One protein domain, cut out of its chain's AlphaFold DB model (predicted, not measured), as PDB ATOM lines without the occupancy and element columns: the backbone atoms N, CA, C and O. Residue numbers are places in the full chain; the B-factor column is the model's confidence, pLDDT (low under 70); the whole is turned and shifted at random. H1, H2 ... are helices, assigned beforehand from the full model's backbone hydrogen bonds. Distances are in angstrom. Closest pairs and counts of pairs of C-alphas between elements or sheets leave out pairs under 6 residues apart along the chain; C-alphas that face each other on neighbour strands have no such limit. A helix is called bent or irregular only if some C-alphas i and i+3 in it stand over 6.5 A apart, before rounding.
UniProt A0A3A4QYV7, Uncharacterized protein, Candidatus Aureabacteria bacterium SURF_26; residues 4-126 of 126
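What this domain is: This is residues 4 to 126 of the 126 residues of an uncharacterized protein of Candidatus Aureabacteria bacterium SURF_26 (UniProt A0A3A4QYV7). The domain is a slender rod of three helices side by side, H1, H2 and H4, running up and down with their centres in a triangle, and the short helix H3 is set crosswise at one end. H4 makes most of the rod's length, H1 runs the same way beside it, and H2 folds back from H1 along part of both. The printed part has 123 residues with four named helices in the order H1, H2, H3, H4 and no named strand, and its class is all helix. The whole is loose, with a radius of gyration of the C-alphas of 19.4 A, and its C-alphas span 67 by 20 by 20 A.

Where its parts are: H1, residues 4 to 37, begins at C-alpha 4 at (131.440, 28.885, 26.100) and is 46.9 A from first to last C-alpha. It is irregular, with C-alphas 28 and 31 at 7.1 A, and has a kink of 56 degrees near residue 31. H2, residues 43 to 67, is 35.6 A long and has a kink of 35 degrees near residue 54. H2 is neither bent nor irregular, but only just: C-alphas 51 and 54 are 6.4 A apart. H3, residues 75 to 83, begins at C-alpha 75 at (133.234, 15.796, 21.446) and is 12.9 A long. H4, residues 85 to 124, is 58.7 A long and ends at C-alpha 124 at (74.453, 19.670, 39.264).

How they stand to each other: H1, H2 and H4 form a bundle, helices side by side, and it is up and down, each running against the one before it. H1 and H2 touch as a helical hairpin, opposite ways at a shallow tilt of 25 degrees; their closest C-alphas, those of Gly 22 and Val 58, are 4.1 A apart. H4 is the hub and touches the three other helices. It touches H1, running the same way at a shallow tilt of 13 degrees, with the C-alphas of Ala 18 and Ser 99 closest at 6.1 A. Residues 56 to 67 of H2 touch residues 95 to 110 of H4, the two helices running opposite ways at a shallow tilt of 21 degrees; the closest C-alphas, those of Gly 64 and Ser 99, are 3.9 A apart. H3 and H4 only just touch, with 3 pairs of C-alphas within 8 A, and touch only at the corner; they are about perpendicular at 85 degrees, and the closest C-alphas, those of Val 81 and Tyr 87, are 6.7 A apart. H3 is close to H1 but not clearly touching it, the closest C-alphas being those of Glu 4 and Ile 82 at 6.3 A. H2 and H3 are apart. Every O i to N i+4 pair is within hydrogen-bond range in H4, against 28 of 30 in H1, 17 of 21 in H2 and 3 of 5 in H3.

The domain as a whole: The two C-alphas farthest apart are those of Asp 76 and Asn 126, at 67.9 A. The printed part has no cut and ends at residue 126, the chain's last residue. The links H1 to H2 and H3 to H4 are tight, and the link H2 to H3 is short, with 7 residues. The mean pLDDT of the printed part is 82.3; residue 4, residues 69 to 85 and residues 125 to 126 of the model are under 70, and the mean for H3 is 60.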
ATOM      1  N   GLU A   4     131.831  29.777  25.000       69.81
ATOM      2  CA  GLU A   4     131.440  28.885  26.100       69.81
ATOM      3  C   GLU A   4     130.641  29.621  27.180       69.81
ATOM      4  O   GLU A   4     129.570  29.173  27.586       69.81
ATOM      5  N   LEU A   5     131.116  30.798  27.601       76.75
ATOM      6  CA  LEU A   5     130.414  31.627  28.579       76.75
ATOM      7  C   LEU A   5     129.065  32.107  28.023       76.75
ATOM      8  O   LEU A   5     128.073  32.151  28.746       76.75
ATOM      9  N   TYR A   6     129.011  32.433  26.726       74.50
ATOM     10  CA  TYR A   6     127.767  32.783  26.038       74.50
ATOM     11  C   TYR A   6     126.777  31.612  26.001       74.50
ATOM     12  O   TYR A   6     125.588  31.813  26.246       74.50
ATOM     13  N   LEU A   7     127.248  30.391  25.741       74.19
ATOM     14  CA  LEU A   7     126.421  29.185  25.735       74.19
ATOM     15  C   LEU A   7     125.795  28.937  27.112       74.19
ATOM     16  O   LEU A   7     124.579  28.801  27.211       74.19
ATOM     17  N   ILE A   8     126.609  28.971  28.171       78.62
ATOM     18  CA  ILE A   8     126.143  28.778  29.551       78.62
ATOM     19  C   ILE A   8     125.122  29.857  29.926       78.62
ATOM     20  O   ILE A   8     124.010  29.542  30.347       78.62
ATOM     21  N   ILE A   9     125.473  31.134  29.742       83.38
ATOM     22  CA  ILE A   9     124.604  32.248  30.137       83.38
ATOM     23  C   ILE A   9     123.297  32.211  29.353       83.38
ATOM     24  O   ILE A   9     122.232  32.337  29.948       83.38
ATOM     25  N   SER A  10     123.354  32.014  28.038       79.44
ATOM     26  CA  SER A  10     122.144  32.028  27.221       79.44
ATOM     27  C   SER A  10     121.200  30.868  27.543       79.44
ATOM     28  O   SER A  10     120.002  31.113  27.627       79.44
ATOM     29  N   TYR A  11     121.722  29.675  27.852       79.94
ATOM     30  CA  TYR A  11     120.923  28.531  28.299       79.94
ATOM     31  C   TYR A  11     120.211  28.785  29.638       79.94
ATOM     32  O   TYR A  11     119.026  28.491  29.795       79.94
ATOM     33  N   PHE A  12     120.914  29.357  30.622       84.81
ATOM     34  CA  PHE A  12     120.287  29.692  31.905       84.81
ATOM     35  C   PHE A  12     119.287  30.841  31.771       84.81
ATOM     36  O   PHE A  12     118.231  30.803  32.398       84.81
ATOM     37  N   VAL A  13     119.575  31.836  30.929       87.44
ATOM     38  CA  VAL A  13     118.656  32.947  30.658       87.44
ATOM     39  C   VAL A  13     117.377  32.450  29.984       87.44
ATOM     40  O   VAL A  13     116.291  32.842  30.412       87.44
ATOM     41  N   THR A  14     117.462  31.565  28.985       83.75
ATOM     42  CA  THR A  14     116.272  30.982  28.340       83.75
ATOM     43  C   THR A  14     115.498  30.077  29.299       83.75
ATOM     44  O   THR A  14     114.271  30.171  29.356       83.75
ATOM     45  N   GLY A  15     116.185  29.282  30.126       85.19
ATOM     46  CA  GLY A  15     115.553  28.453  31.158       85.19
ATOM     47  C   GLY A  15     114.807  29.272  32.222       85.19
ATOM     48  O   GLY A  15     113.640  29.000  32.514       85.19
ATOM     49  N   ILE A  16     115.436  30.320  32.763       90.25
ATOM     50  CA  ILE A  16     114.786  31.259  33.693       90.25
ATOM     51  C   ILE A  16     113.622  31.967  32.992       90.25
ATOM     52  O   ILE A  16     112.543  32.094  33.572       90.25
ATOM     53  N   GLY A  17     113.804  32.371  31.732       88.56
ATOM     54  CA  GLY A  17     112.758  32.967  30.906       88.56
ATOM     55  C   GLY A  17     111.524  32.074  30.780       88.56
ATOM     56  O   GLY A  17     110.409  32.557  30.961       88.56
ATOM     57  N   ALA A  18     111.701  30.768  30.562       87.06
ATOM     58  CA  ALA A  18     110.597  29.810  30.494       87.06
ATOM     59  C   ALA A  18     109.844  29.681  31.832       87.06
ATOM     60  O   ALA A  18     108.612  29.648  31.852       87.06
ATOM     61  N   ILE A  19     110.562  29.668  32.962       89.94
ATOM     62  CA  ILE A  19     109.945  29.640  34.299       89.94
ATOM     63  C   ILE A  19     109.143  30.921  34.547       89.94
ATOM     64  O   ILE A  19     107.988  30.851  34.975       89.94
ATOM     65  N   LEU A  20     109.730  32.084  34.255       92.19
ATOM     66  CA  LEU A  20     109.065  33.380  34.399       92.19
ATOM     67  C   LEU A  20     107.841  33.491  33.491       92.19
ATOM     68  O   LEU A  20     106.832  34.055  33.905       92.19
ATOM     69  N   LEU A  21     107.900  32.913  32.293       90.19
ATOM     70  CA  LEU A  21     106.777  32.860  31.371       90.19
ATOM     71  C   LEU A  21     105.613  32.046  31.951       90.19
ATOM     72  O   LEU A  21     104.495  32.558  32.044       90.19
ATOM     73  N   GLY A  22     105.873  30.824  32.421       87.81
ATOM     74  CA  GLY A  22     104.849  29.995  33.064       87.81
ATOM     75  C   GLY A  22     104.283  30.629  34.343       87.81
ATOM     76  O   GLY A  22     103.069  30.638  34.560       87.81
ATOM     77  N   ALA A  23     105.145  31.231  35.166       90.50
ATOM     78  CA  ALA A  23     104.732  31.954  36.366       90.50
ATOM     79  C   ALA A  23     103.901  33.203  36.027       90.50
ATOM     80  O   ALA A  23     102.879  33.455  36.665       90.50
ATOM     81  N   GLY A  24     104.290  33.965  35.003       91.62
ATOM     82  CA  GLY A  24     103.564  35.141  34.527       91.62
ATOM     83  C   GLY A  24     102.154  34.787  34.059       91.62
ATOM     84  O   GLY A  24     101.183  35.411  34.488       91.62
ATOM     85  N   VAL A  25     102.024  33.717  33.272       90.81
ATOM     86  CA  VAL A  25     100.726  33.165  32.855       90.81
ATOM     87  C   VAL A  25      99.877  32.767  34.064       90.81
ATOM     88  O   VAL A  25      98.697  33.124  34.135       90.81
ATOM     89  N   PHE A  26     100.473  32.090  35.050       90.56
ATOM     90  CA  PHE A  26      99.790  31.771  36.301       90.56
ATOM     91  C   PHE A  26      99.283  33.035  37.001       90.56
ATOM     92  O   PHE A  26      98.111  33.083  37.361       90.56
ATOM     93  N   PHE A  27     100.109  34.071  37.173       92.44
ATOM     94  CA  PHE A  27      99.698  35.304  37.851       92.44
ATOM     95  C   PHE A  27      98.549  36.019  37.132       92.44
ATOM     96  O   PHE A  27      97.609  36.462  37.799       92.44
ATOM     97  N   LEU A  28      98.582  36.074  35.799       92.56
ATOM     98  CA  LEU A  28      97.522  36.682  34.989       92.56
ATOM     99  C   LEU A  28      96.189  35.936  35.132       92.56
ATOM    100  O   LEU A  28      95.138  36.552  35.313       92.56
ATOM    101  N   LEU A  29      96.221  34.604  35.094       90.19
ATOM    102  CA  LEU A  29      95.009  33.780  35.081       90.19
ATOM    103  C   LEU A  29      94.524  33.369  36.474       90.19
ATOM    104  O   LEU A  29      93.351  33.019  36.630       90.19
ATOM    105  N   ARG A  30      95.379  33.447  37.502       90.62
ATOM    106  CA  ARG A  30      95.091  33.001  38.876       90.62
ATOM    107  C   ARG A  30      93.775  33.562  39.385       90.62
ATOM    108  O   ARG A  30      92.995  32.828  39.983       90.62
ATOM    109  N   ARG A  31      93.513  34.853  39.170       88.25
ATOM    110  CA  ARG A  31      92.309  35.503  39.705       88.25
ATOM    111  C   ARG A  31      91.032  34.920  39.098       88.25
ATOM    112  O   ARG A  31      90.113  34.575  39.839       88.25
ATOM    113  N   SER A  32      90.986  34.796  37.775       88.25
ATOM    114  CA  SER A  32      89.835  34.243  37.054       88.25
ATOM    115  C   SER A  32      89.643  32.762  37.374       88.25
ATOM    116  O   SER A  32      88.538  32.332  37.695       88.25
ATOM    117  N   TYR A  33      90.736  32.002  37.390       87.44
ATOM    118  CA  TYR A  33      90.727  30.571  37.669       87.44
ATOM    119  C   TYR A  33      90.234  30.250  39.092       87.44
ATOM    120  O   TYR A  33      89.354  29.409  39.280       87.44
ATOM    121  N   MET A  34      90.713  30.985  40.101       87.69
ATOM    122  CA  MET A  34      90.298  30.800  41.499       87.69
ATOM    123  C   MET A  34      88.802  31.062  41.714       87.69
ATOM    124  O   MET A  34      88.186  30.355  42.511       87.69
ATOM    125  N   ARG A  35      88.216  32.031  40.993       87.62
ATOM    126  CA  ARG A  35      86.769  32.310  41.042       87.62
ATOM    127  C   ARG A  35      85.944  31.144  40.509       87.62
ATOM    128  O   ARG A  35      84.957  30.766  41.130       87.62
ATOM    129  N   ILE A  36      86.355  30.548  39.391       86.62
ATOM    130  CA  ILE A  36      85.626  29.415  38.801       86.62
ATOM    131  C   ILE A  36      85.705  28.200  39.729       86.62
ATOM    132  O   ILE A  36      84.696  27.563  40.017       86.62
ATOM    133  N   ILE A  37      86.885  27.913  40.280       86.69
ATOM    134  CA  ILE A  37      87.063  26.769  41.179       86.69
ATOM    135  C   ILE A  37      86.309  26.923  42.507       86.69
ATOM    136  O   ILE A  37      85.933  25.920  43.114       86.69
ATOM    137  N   SER A  38      86.088  28.148  42.997       85.62
ATOM    138  CA  SER A  38      85.276  28.345  44.208       85.62
ATOM    139  C   SER A  38      83.804  27.972  44.027       85.62
ATOM    140  O   SER A  38      83.124  27.773  45.025       85.62
ATOM    141  N   LEU A  39      83.331  27.836  42.785       85.88
ATOM    142  CA  LEU A  39      81.970  27.394  42.474       85.88
ATOM    143  C   LEU A  39      81.837  25.862  42.437       85.88
ATOM    144  O   LEU A  39      80.735  25.343  42.298       85.88
ATOM    145  N   VAL A  40      82.947  25.125  42.547       86.81
ATOM    146  CA  VAL A  40      82.938  23.660  42.533       86.81
ATOM    147  C   VAL A  40      82.383  23.133  43.866       86.81
ATOM    148  O   VAL A  40      82.963  23.439  44.910       86.81
ATOM    149  N   PRO A  41      81.339  22.279  43.858       82.38
ATOM    150  CA  PRO A  41      80.733  21.751  45.087       82.38
ATOM    151  C   PRO A  41      81.710  20.924  45.938       82.38
ATOM    152  O   PRO A  41      81.686  20.958  47.168       82.38
ATOM    153  N   ASN A  42      82.606  20.181  45.284       86.31
ATOM    154  CA  ASN A  42      83.576  19.318  45.949       86.31
ATOM    155  C   ASN A  42      84.822  20.102  46.404       86.31
ATOM    156  O   ASN A  42      85.698  20.450  45.603       86.31
ATOM    157  N   ARG A  43      84.938  20.317  47.722       83.50
ATOM    158  CA  ARG A  43      86.055  21.041  48.356       83.50
ATOM    159  C   ARG A  43      87.419  20.372  48.154       83.50
ATOM    160  O   ARG A  43      88.408  21.082  47.973       83.50
ATOM    161  N   ASN A  44      87.483  19.039  48.136       87.62
ATOM    162  CA  ASN A  44      88.745  18.308  47.963       87.62
ATOM    163  C   ASN A  44      89.282  18.480  46.539       87.62
ATOM    164  O   ASN A  44      90.451  18.811  46.345       87.62
ATOM    165  N   PHE A  45      88.404  18.344  45.543       85.44
ATOM    166  CA  PHE A  45      88.763  18.552  44.141       85.44
ATOM    167  C   PHE A  45      89.171  20.010  43.869       85.44
ATOM    168  O   PHE A  45      90.198  20.268  43.240       85.44
ATOM    169  N   SER A  46      88.428  20.965  44.438       85.62
ATOM    170  CA  SER A  46      88.746  22.398  44.409       85.62
ATOM    171  C   SER A  46      90.144  22.693  44.977       85.62
ATOM    172  O   SER A  46      90.926  23.421  44.364       85.62
ATOM    173  N   ALA A  47      90.513  22.091  46.113       87.12
ATOM    174  CA  ALA A  47      91.830  22.280  46.722       87.12
ATOM    175  C   ALA A  47      92.977  21.707  45.870       87.12
ATOM    176  O   ALA A  47      94.025  22.347  45.754       87.12
ATOM    177  N   ILE A  48      92.777  20.538  45.253       88.75
ATOM    178  CA  ILE A  48      93.769  19.918  44.361       88.75
ATOM    179  C   ILE A  48      93.997  20.804  43.134       88.75
ATOM    180  O   ILE A  48      95.140  21.150  42.843       88.75
ATOM    181  N   LEU A  49      92.930  21.255  42.470       86.69
ATOM    182  CA  LEU A  49      93.023  22.119  41.289       86.69
ATOM    183  C   LEU A  49      93.791  23.418  41.571       86.69
ATOM    184  O   LEU A  49      94.658  23.812  40.791       86.69
ATOM    185  N   LYS A  50      93.553  24.044  42.729       86.25
ATOM    186  CA  LYS A  50      94.287  25.249  43.153       86.25
ATOM    187  C   LYS A  50      95.792  25.012  43.299       86.25
ATOM    188  O   LYS A  50      96.569  25.901  42.957       86.25
ATOM    189  N   LYS A  51      96.197  23.842  43.806       86.19
ATOM    190  CA  LYS A  51      97.612  23.468  43.965       86.19
ATOM    191  C   LYS A  51      98.254  23.109  42.625       86.19
ATOM    192  O   LYS A  51      99.370  23.535  42.346       86.19
ATOM    193  N   VAL A  52      97.537  22.355  41.796       89.19
ATOM    194  CA  VAL A  52      98.055  21.836  40.524       89.19
ATOM    195  C   VAL A  52      98.149  22.931  39.462       89.19
ATOM    196  O   VAL A  52      99.005  22.830  38.597       89.19
ATOM    197  N   PHE A  53      97.362  24.006  39.535       87.12
ATOM    198  CA  PHE A  53      97.381  25.063  38.517       87.12
ATOM    199  C   PHE A  53      98.733  25.752  38.339       87.12
ATOM    200  O   PHE A  53      99.138  26.003  37.208       87.12
ATOM    201  N   LEU A  54      99.468  26.004  39.427       85.69
ATOM    202  CA  LEU A  54     100.813  26.576  39.325       85.69
ATOM    203  C   LEU A  54     101.758  25.621  38.586       85.69
ATOM    204  O   LEU A  54     102.401  26.013  37.615       85.69
ATOM    205  N   ALA A  55     101.793  24.356  39.012       87.94
ATOM    206  CA  ALA A  55     102.601  23.334  38.358       87.94
ATOM    207  C   ALA A  55     102.173  23.149  36.895       87.94
ATOM    208  O   ALA A  55     103.011  23.111  36.007       87.94
ATOM    209  N   GLY A  56     100.873  23.125  36.617       85.56
ATOM    210  CA  GLY A  56     100.326  22.973  35.276       85.56
ATOM    211  C   GLY A  56     100.505  24.192  34.370       85.56
ATOM    212  O   GLY A  56     100.299  24.049  33.172       85.56
ATOM    213  N   ALA A  57     100.867  25.361  34.899       86.31
ATOM    214  CA  ALA A  57     101.237  26.533  34.105       86.31
ATOM    215  C   ALA A  57     102.750  26.583  33.830       86.31
ATOM    216  O   ALA A  57     103.171  26.948  32.735       86.31
ATOM    217  N   VAL A  58     103.570  26.181  34.807       88.31
ATOM    218  CA  VAL A  58     105.039  26.229  34.707       88.31
ATOM    219  C   VAL A  58     105.614  25.009  33.982       88.31
ATOM    220  O   VAL A  58     106.502  25.156  33.146       88.31
ATOM    221  N   LEU A  59     105.097  23.806  34.253       89.81
ATOM    222  CA  LEU A  59     105.614  22.562  33.675       89.81
ATOM    223  C   LEU A  59     105.570  22.542  32.143       89.81
ATOM    224  O   LEU A  59     106.580  22.159  31.559       89.81
ATOM    225  N   PRO A  60     104.493  22.975  31.456       88.62
ATOM    226  CA  PRO A  60     104.494  23.006  29.996       88.62
ATOM    227  C   PRO A  60     105.586  23.923  29.433       88.62
ATOM    228  O   PRO A  60     106.313  23.518  28.532       88.62
ATOM    229  N   ALA A  61     105.786  25.113  30.012       84.19
ATOM    230  CA  ALA A  61     106.844  26.030  29.585       84.19
ATOM    231  C   ALA A  61     108.246  25.402  29.717       84.19
ATOM    232  O   ALA A  61     109.079  25.532  28.813       84.19
ATOM    233  N   MET A  62     108.484  24.672  30.814       86.69
ATOM    234  CA  MET A  62     109.729  23.932  31.045       86.69
ATOM    235  C   MET A  62     109.878  22.724  30.113       86.69
ATOM    236  O   MET A  62     110.975  22.467  29.623       86.69
ATOM    237  N   LEU A  63     108.799  21.994  29.824       87.75
ATOM    238  CA  LEU A  63     108.824  20.884  28.867       87.75
ATOM    239  C   LEU A  63     109.161  21.371  27.456       87.75
ATOM    240  O   LEU A  63     109.963  20.732  26.779       87.75
ATOM    241  N   GLY A  64     108.625  22.520  27.039       82.88
ATOM    242  CA  GLY A  64     109.008  23.141  25.771       82.88
ATOM    243  C   GLY A  64     110.493  23.508  25.737       82.88
ATOM    244  O   GLY A  64     111.172  23.210  24.757       82.88
ATOM    245  N   PHE A  65     111.039  24.023  26.840       84.44
ATOM    246  CA  PHE A  65     112.472  24.303  26.952       84.44
ATOM    247  C   PHE A  65     113.323  23.027  26.815       84.44
ATOM    248  O   PHE A  65     114.255  22.987  26.013       84.44
ATOM    249  N   PHE A  66     112.971  21.963  27.544       85.06
ATOM    250  CA  PHE A  66     113.704  20.691  27.517       85.06
ATOM    251  C   PHE A  66     113.478  19.856  26.251       85.06
ATOM    252  O   PHE A  66     114.254  18.939  25.986       85.06
ATOM    253  N   SER A  67     112.446  20.152  25.458       85.75
ATOM    254  CA  SER A  67     112.192  19.454  24.190       85.75
ATOM    255  C   SER A  67     113.287  19.703  23.148       85.75
ATOM    256  O   SER A  67     113.526  18.862  22.280       85.75
ATOM    257  N   VAL A  68     113.981  20.841  23.244       79.00
ATOM    258  CA  VAL A  68     115.040  21.213  22.308       79.00
ATOM    259  C   VAL A  68     116.352  20.599  22.772       79.00
ATOM    260  O   VAL A  68     117.011  21.081  23.691       79.00
ATOM    261  N   SER A  69     116.738  19.513  22.106       68.88
ATOM    262  CA  SER A  69     118.004  18.830  22.353       68.88
ATOM    263  C   SER A  69     119.101  19.338  21.415       68.88
ATOM    264  O   SER A  69     118.922  19.441  20.196       68.88
ATOM    265  N   PHE A  70     120.278  19.605  21.976       64.19
ATOM    266  CA  PHE A  70     121.500  19.773  21.200       64.19
ATOM    267  C   PHE A  70     121.970  18.380  20.775       64.19
ATOM    268  O   PHE A  70     122.532  17.654  21.591       64.19
ATOM    269  N   LYS A  71     121.760  17.983  19.511       56.84
ATOM    270  CA  LYS A  71     122.326  16.735  18.964       56.84
ATOM    271  C   LYS A  71     123.863  16.781  19.050       56.84
ATOM    272  O   LYS A  71     124.517  17.259  18.133       56.84
ATOM    273  N   SER A  72     124.425  16.299  20.160       49.28
ATOM    274  CA  SER A  72     125.852  16.413  20.494       49.28
ATOM    275  C   SER A  72     126.340  15.142  21.194       49.28
ATOM    276  O   SER A  72     126.738  15.181  22.351       49.28
ATOM    277  N   CYS A  73     126.297  13.989  20.523       49.62
ATOM    278  CA  CYS A  73     126.866  12.753  21.086       49.62
ATOM    279  C   CYS A  73     128.374  12.576  20.808       49.62
ATOM    280  O   CYS A  73     128.926  11.526  21.113       49.62
ATOM    281  N   THR A  74     129.069  13.575  20.251       54.19
ATOM    282  CA  THR A  74     130.518  13.499  19.980       54.19
ATOM    283  C   THR A  74     131.238  14.800  20.329       54.19
ATOM    284  O   THR A  74     130.784  15.891  19.978       54.19
ATOM    285  N   ALA A  75     132.393  14.680  20.993       55.91
ATOM    286  CA  ALA A  75     133.234  15.796  21.446       55.91
ATOM    287  C   ALA A  75     133.684  16.735  20.303       55.91
ATOM    288  O   ALA A  75     133.798  17.944  20.506       55.91
ATOM    289  N   ASP A  76     133.834  16.214  19.080       55.00
ATOM    290  CA  ASP A  76     134.133  17.012  17.878       55.00
ATOM    291  C   ASP A  76     133.008  17.977  17.481       55.00
ATOM    292  O   ASP A  76     133.245  19.001  16.836       55.00
ATOM    293  N   THR A  77     131.774  17.684  17.885       59.91
ATOM    294  CA  THR A  77     130.619  18.537  17.600       59.91
ATOM    295  C   THR A  77     130.532  19.688  18.601       59.91
ATOM    296  O   THR A  77     130.163  20.789  18.211       59.91
ATOM    297  N   TYR A  78     130.962  19.494  19.854       60.56
ATOM    298  CA  TYR A  78     130.988  20.555  20.873       60.56
ATOM    299  C   TYR A  78     131.891  21.725  20.457       60.56
ATOM    300  O   TYR A  78     131.469  22.880  20.509       60.56
ATOM    301  N   ARG A  79     133.087  21.432  19.920       61.53
ATOM    302  CA  ARG A  79     133.963  22.460  19.330       61.53
ATOM    303  C   ARG A  79     133.281  23.207  18.183       61.53
ATOM    304  O   ARG A  79     133.288  24.431  18.184       61.53
ATOM    305  N   LYS A  80     132.622  22.492  17.265       59.56
ATOM    306  CA  LYS A  80     131.896  23.094  16.128       59.56
ATOM    307  C   LYS A  80     130.686  23.935  16.560       59.56
ATOM    308  O   LYS A  80     130.367  24.926  15.906       59.56
ATOM    309  N   VAL A  81     130.022  23.554  17.653       60.97
ATOM    310  CA  VAL A  81     128.891  24.278  18.260       60.97
ATOM    311  C   VAL A  81     129.362  25.568  18.936       60.97
ATOM    312  O   VAL A  81     128.727  26.608  18.774       60.97
ATOM    313  N   ILE A  82     130.498  25.532  19.636       64.38
ATOM    314  CA  ILE A  82     131.114  26.722  20.243       64.38
ATOM    315  C   ILE A  82     131.668  27.663  19.172       64.38
ATOM    316  O   ILE A  82     131.617  28.879  19.335       64.38
ATOM    317  N   GLU A  83     132.190  27.133  18.069       66.00
ATOM    318  CA  GLU A  83     132.797  27.934  17.005       66.00
ATOM    319  C   GLU A  83     131.756  28.760  16.225       66.00
ATOM    320  O   GLU A  83     132.039  29.878  15.791       66.00
ATOM    321  N   LYS A  84     130.511  28.271  16.113       68.69
ATOM    322  CA  LYS A  84     129.428  28.941  15.374       68.69
ATOM    323  C   LYS A  84     128.388  29.570  16.299       68.69
ATOM    324  O   LYS A  84     127.356  28.978  16.607       68.69
ATOM    325  N   ARG A  85     128.593  30.845  16.644       69.06
ATOM    326  CA  ARG A  85     127.639  31.644  17.441       69.06
ATOM    327  C   ARG A  85     126.216  31.672  16.860       69.06
ATOM    328  O   ARG A  85     125.257  31.705  17.625       69.06
ATOM    329  N   SER A  86     126.065  31.641  15.534       76.19
ATOM    330  CA  SER A  86     124.758  31.618  14.859       76.19
ATOM    331  C   SER A  86     123.927  30.383  15.212       76.19
ATOM    332  O   SER A  86     122.735  30.515  15.462       76.19
ATOM    333  N   TYR A  87     124.560  29.214  15.334       74.88
ATOM    334  CA  TYR A  87     123.889  27.973  15.723       74.88
ATOM    335  C   TYR A  87     123.342  28.042  17.157       74.88
ATOM    336  O   TYR A  87     122.238  27.581  17.434       74.88
ATOM    337  N   LEU A  88     124.084  28.674  18.073       73.06
ATOM    338  CA  LEU A  88     123.627  28.892  19.451       73.06
ATOM    339  C   LEU A  88     122.431  29.842  19.514       73.06
ATOM    340  O   LEU A  88     121.494  29.605  20.272       73.06
ATOM    341  N   VAL A  89     122.443  30.906  18.709       79.06
ATOM    342  CA  VAL A  89     121.310  31.839  18.615       79.06
ATOM    343  C   VAL A  89     120.068  31.129  18.082       79.06
ATOM    344  O   VAL A  89     119.001  31.266  18.678       79.06
ATOM    345  N   GLU A  90     120.209  30.338  17.020       83.50
ATOM    346  CA  GLU A  90     119.114  29.563  16.428       83.50
ATOM    347  C   GLU A  90     118.509  28.579  17.442       83.50
ATOM    348  O   GLU A  90     117.293  28.539  17.624       83.50
ATOM    349  N   LYS A  91     119.349  27.855  18.193       82.50
ATOM    350  CA  LYS A  91     118.878  26.921  19.227       82.50
ATOM    351  C   LYS A  91     118.160  27.613  20.379       82.50
ATOM    352  O   LYS A  91     117.150  27.105  20.858       82.50
ATOM    353  N   ASN A  92     118.628  28.785  20.792       82.44
ATOM    354  CA  ASN A  92     117.943  29.570  21.815       82.44
ATOM    355  C   ASN A  92     116.583  30.081  21.319       82.44
ATOM    356  O   ASN A  92     115.614  30.075  22.077       82.44
ATOM    357  N   GLN A  93     116.482  30.491  20.051       84.56
ATOM    358  CA  GLN A  93     115.200  30.866  19.446       84.56
ATOM    359  C   GLN A  93     114.240  29.673  19.387       84.56
ATOM    360  O   GLN A  93     113.065  29.821  19.722       84.56
ATOM    361  N   GLU A  94     114.742  28.486  19.041       87.31
ATOM    362  CA  GLU A  94     113.966  27.245  19.053       87.31
ATOM    363  C   GLU A  94     113.472  26.903  20.468       87.31
ATOM    364  O   GLU A  94     112.295  26.595  20.646       87.31
ATOM    365  N   GLN A  95     114.329  27.035  21.490       84.94
ATOM    366  CA  GLN A  95     113.953  26.847  22.898       84.94
ATOM    367  C   GLN A  95     112.831  27.796  23.320       84.94
ATOM    368  O   GLN A  95     111.833  27.354  23.887       84.94
ATOM    369  N   VAL A  96     112.961  29.088  23.010       86.69
ATOM    370  CA  VAL A  96     111.938  30.093  23.337       86.69
ATOM    371  C   VAL A  96     110.629  29.797  22.604       86.69
ATOM    372  O   VAL A  96     109.563  29.796  23.224       86.69
ATOM    373  N   SER A  97     110.693  29.502  21.302       89.56
ATOM    374  CA  SER A  97     109.509  29.172  20.505       89.56
ATOM    375  C   SER A  97     108.823  27.906  21.013       89.56
ATOM    376  O   SER A  97     107.594  27.863  21.088       89.56
ATOM    377  N   SER A  98     109.589  26.879  21.380       89.31
ATOM    378  CA  SER A  98     109.034  25.636  21.909       89.31
ATOM    379  C   SER A  98     108.405  25.852  23.287       89.31
ATOM    380  O   SER A  98     107.261  25.453  23.506       89.31
ATOM    381  N   SER A  99     109.064  26.580  24.195       87.56
ATOM    382  CA  SER A  99     108.475  26.977  25.484       87.56
ATOM    383  C   SER A  99     107.143  27.708  25.325       87.56
ATOM    384  O   SER A  99     106.193  27.407  26.052       87.56
ATOM    385  N   LEU A 100     107.037  28.631  24.366       88.69
ATOM    386  CA  LEU A 100     105.783  29.322  24.054       88.69
ATOM    387  C   LEU A 100     104.708  28.352  23.553       88.69
ATOM    388  O   LEU A 100     103.606  28.330  24.100       88.69
ATOM    389  N   ASN A 101     105.037  27.513  22.569       91.56
ATOM    390  CA  ASN A 101     104.101  26.546  21.991       91.56
ATOM    391  C   ASN A 101     103.563  25.568  23.042       91.56
ATOM    392  O   ASN A 101     102.355  25.342  23.126       91.56
ATOM    393  N   TYR A 102     104.436  25.031  23.892       91.31
ATOM    394  CA  TYR A 102     104.017  24.145  24.975       91.31
ATOM    395  C   TYR A 102     103.202  24.880  26.039       91.31
ATOM    396  O   TYR A 102     102.263  24.306  26.589       91.31
ATOM    397  N   THR A 103     103.499  26.153  26.313       88.94
ATOM    398  CA  THR A 103     102.671  26.967  27.215       88.94
ATOM    399  C   THR A 103     101.262  27.139  26.656       88.94
ATOM    400  O   THR A 103     100.291  26.945  27.387       88.94
ATOM    401  N   VAL A 104     101.130  27.430  25.358       91.38
ATOM    402  CA  VAL A 104      99.827  27.501  24.678       91.38
ATOM    403  C   VAL A 104      99.099  26.159  24.760       91.38
ATOM    404  O   VAL A 104      97.933  26.127  25.146       91.38
ATOM    405  N   ALA A 105      99.780  25.045  24.484       90.56
ATOM    406  CA  ALA A 105      99.192  23.710  24.605       90.56
ATOM    407  C   ALA A 105      98.716  23.410  26.041       90.56
ATOM    408  O   ALA A 105      97.606  22.913  26.241       90.56
ATOM    409  N   GLY A 106      99.512  23.771  27.051       89.56
ATOM    410  CA  GLY A 106      99.138  23.658  28.462       89.56
ATOM    411  C   GLY A 106      97.910  24.499  28.820       89.56
ATOM    412  O   GLY A 106      97.009  24.020  29.511       89.56
ATOM    413  N   LEU A 107      97.829  25.729  28.306       90.62
ATOM    414  CA  LEU A 107      96.673  26.611  28.478       90.62
ATOM    415  C   LEU A 107      95.412  26.059  27.823       90.62
ATOM    416  O   LEU A 107      94.343  26.110  28.433       90.62
ATOM    417  N   LEU A 108      95.528  25.494  26.620       92.12
ATOM    418  CA  LEU A 108      94.417  24.805  25.965       92.12
ATOM    419  C   LEU A 108      93.939  23.618  26.811       92.12
ATOM    420  O   LEU A 108      92.736  23.490  27.046       92.12
ATOM    421  N   GLY A 109      94.853  22.818  27.366       90.50
ATOM    422  CA  GLY A 109      94.504  21.747  28.305       90.50
ATOM    423  C   GLY A 109      93.731  22.259  29.528       90.50
ATOM    424  O   GLY A 109      92.665  21.737  29.862       90.50
ATOM    425  N   TRP A 110      94.199  23.342  30.155       88.88
ATOM    426  CA  TRP A 110      93.486  23.982  31.267       88.88
ATOM    427  C   TRP A 110      92.129  24.560  30.870       88.88
ATOM    428  O   TRP A 110      91.185  24.475  31.657       88.88
ATOM    429  N   SER A 111      92.005  25.111  29.662       89.94
ATOM    430  CA  SER A 111      90.736  25.636  29.151       89.94
ATOM    431  C   SER A 111      89.673  24.537  29.053       89.94
ATOM    432  O   SER A 111      88.532  24.757  29.458       89.94
ATOM    433  N   MET A 112      90.067  23.322  28.653       92.19
ATOM    434  CA  MET A 112      89.178  22.158  28.602       92.19
ATOM    435  C   MET A 112      88.745  21.706  29.999       92.19
ATOM    436  O   MET A 112      87.572  21.397  30.210       92.19
ATOM    437  N   ILE A 113      89.660  21.720  30.976       89.56
ATOM    438  CA  ILE A 113      89.337  21.416  32.380       89.56
ATOM    439  C   ILE A 113      88.329  22.435  32.925       89.56
ATOM    440  O   ILE A 113      87.319  22.053  33.518       89.56
ATOM    441  N   VAL A 114      88.575  23.730  32.710       89.31
ATOM    442  CA  VAL A 114      87.676  24.812  33.137       89.31
ATOM    443  C   VAL A 114      86.303  24.677  32.482       89.31
ATOM    444  O   VAL A 114      85.287  24.778  33.171       89.31
ATOM    445  N   PHE A 115      86.257  24.397  31.180       91.50
ATOM    446  CA  PHE A 115      85.009  24.155  30.463       91.50
ATOM    447  C   PHE A 115      84.236  22.969  31.057       91.50
ATOM    448  O   PHE A 115      83.049  23.097  31.361       91.50
ATOM    449  N   GLY A 116      84.914  21.847  31.313       90.12
ATOM    450  CA  GLY A 116      84.315  20.679  31.960       90.12
ATOM    451  C   GLY A 116      83.744  20.991  33.347       90.12
ATOM    452  O   GLY A 116      82.637  20.557  33.666       90.12
ATOM    453  N   ILE A 117      84.446  21.803  34.143       88.50
ATOM    454  CA  ILE A 117      83.963  22.271  35.451       88.50
ATOM    455  C   ILE A 117      82.676  23.089  35.302       88.50
ATOM    456  O   ILE A 117      81.716  22.847  36.029       88.50
ATOM    457  N   ILE A 118      82.630  24.030  34.357       88.81
ATOM    458  CA  ILE A 118      81.445  24.869  34.122       88.81
ATOM    459  C   ILE A 118      80.244  24.004  33.716       88.81
ATOM    460  O   ILE A 118      79.152  24.170  34.262       88.81
ATOM    461  N   VAL A 119      80.445  23.049  32.803       90.56
ATOM    462  CA  VAL A 119      79.397  22.107  32.380       90.56
ATOM    463  C   VAL A 119      78.914  21.251  33.555       90.56
ATOM    464  O   VAL A 119      77.708  21.074  33.733       90.56
ATOM    465  N   TYR A 120      79.830  20.758  34.389       87.00
ATOM    466  CA  TYR A 120      79.497  19.964  35.571       87.00
ATOM    467  C   TYR A 120      78.677  20.754  36.602       87.00
ATOM    468  O   TYR A 120      77.666  20.254  37.102       87.00
ATOM    469  N   ILE A 121      79.071  21.998  36.888       85.88
ATOM    470  CA  ILE A 121      78.332  22.886  37.795       85.88
ATOM    471  C   ILE A 121      76.931  23.153  37.236       85.88
ATOM    472  O   ILE A 121      75.951  23.026  37.963       85.88
ATOM    473  N   ARG A 122      76.809  23.436  35.931       87.62
ATOM    474  CA  ARG A 122      75.505  23.646  35.280       87.62
ATOM    475  C   ARG A 122      74.588  22.424  35.385       87.62
ATOM    476  O   ARG A 122      73.381  22.591  35.492       87.62
ATOM    477  N   LYS A 123      75.144  21.210  35.337       84.81
ATOM    478  CA  LYS A 123      74.368  19.962  35.413       84.81
ATOM    479  C   LYS A 123      73.948  19.591  36.839       84.81
ATOM    480  O   LYS A 123      72.948  18.912  36.995       84.81
ATOM    481  N   THR A 124      74.722  19.988  37.847       76.88
ATOM    482  CA  THR A 124      74.453  19.670  39.264       76.88
ATOM    483  C   THR A 124      73.724  20.785  40.020       76.88
ATOM    484  O   THR A 124      73.230  20.540  41.114       76.88
ATOM    485  N   GLY A 125      73.675  21.999  39.463       63.62
ATOM    486  CA  GLY A 125      72.908  23.132  39.992       63.62
ATOM    487  C   GLY A 125      71.460  23.236  39.488       63.62
ATOM    488  O   GLY A 125      70.780  24.182  39.878       63.62
ATOM    489  N   ASN A 126      71.019  22.308  38.631       47.47
ATOM    490  CA  ASN A 126      69.614  22.046  38.279       47.47
ATOM    491  C   ASN A 126      69.145  20.790  39.019       47.47
ATOM    492  O   ASN A 126      67.927  20.689  39.266       47.47
TER     493      ASN A 126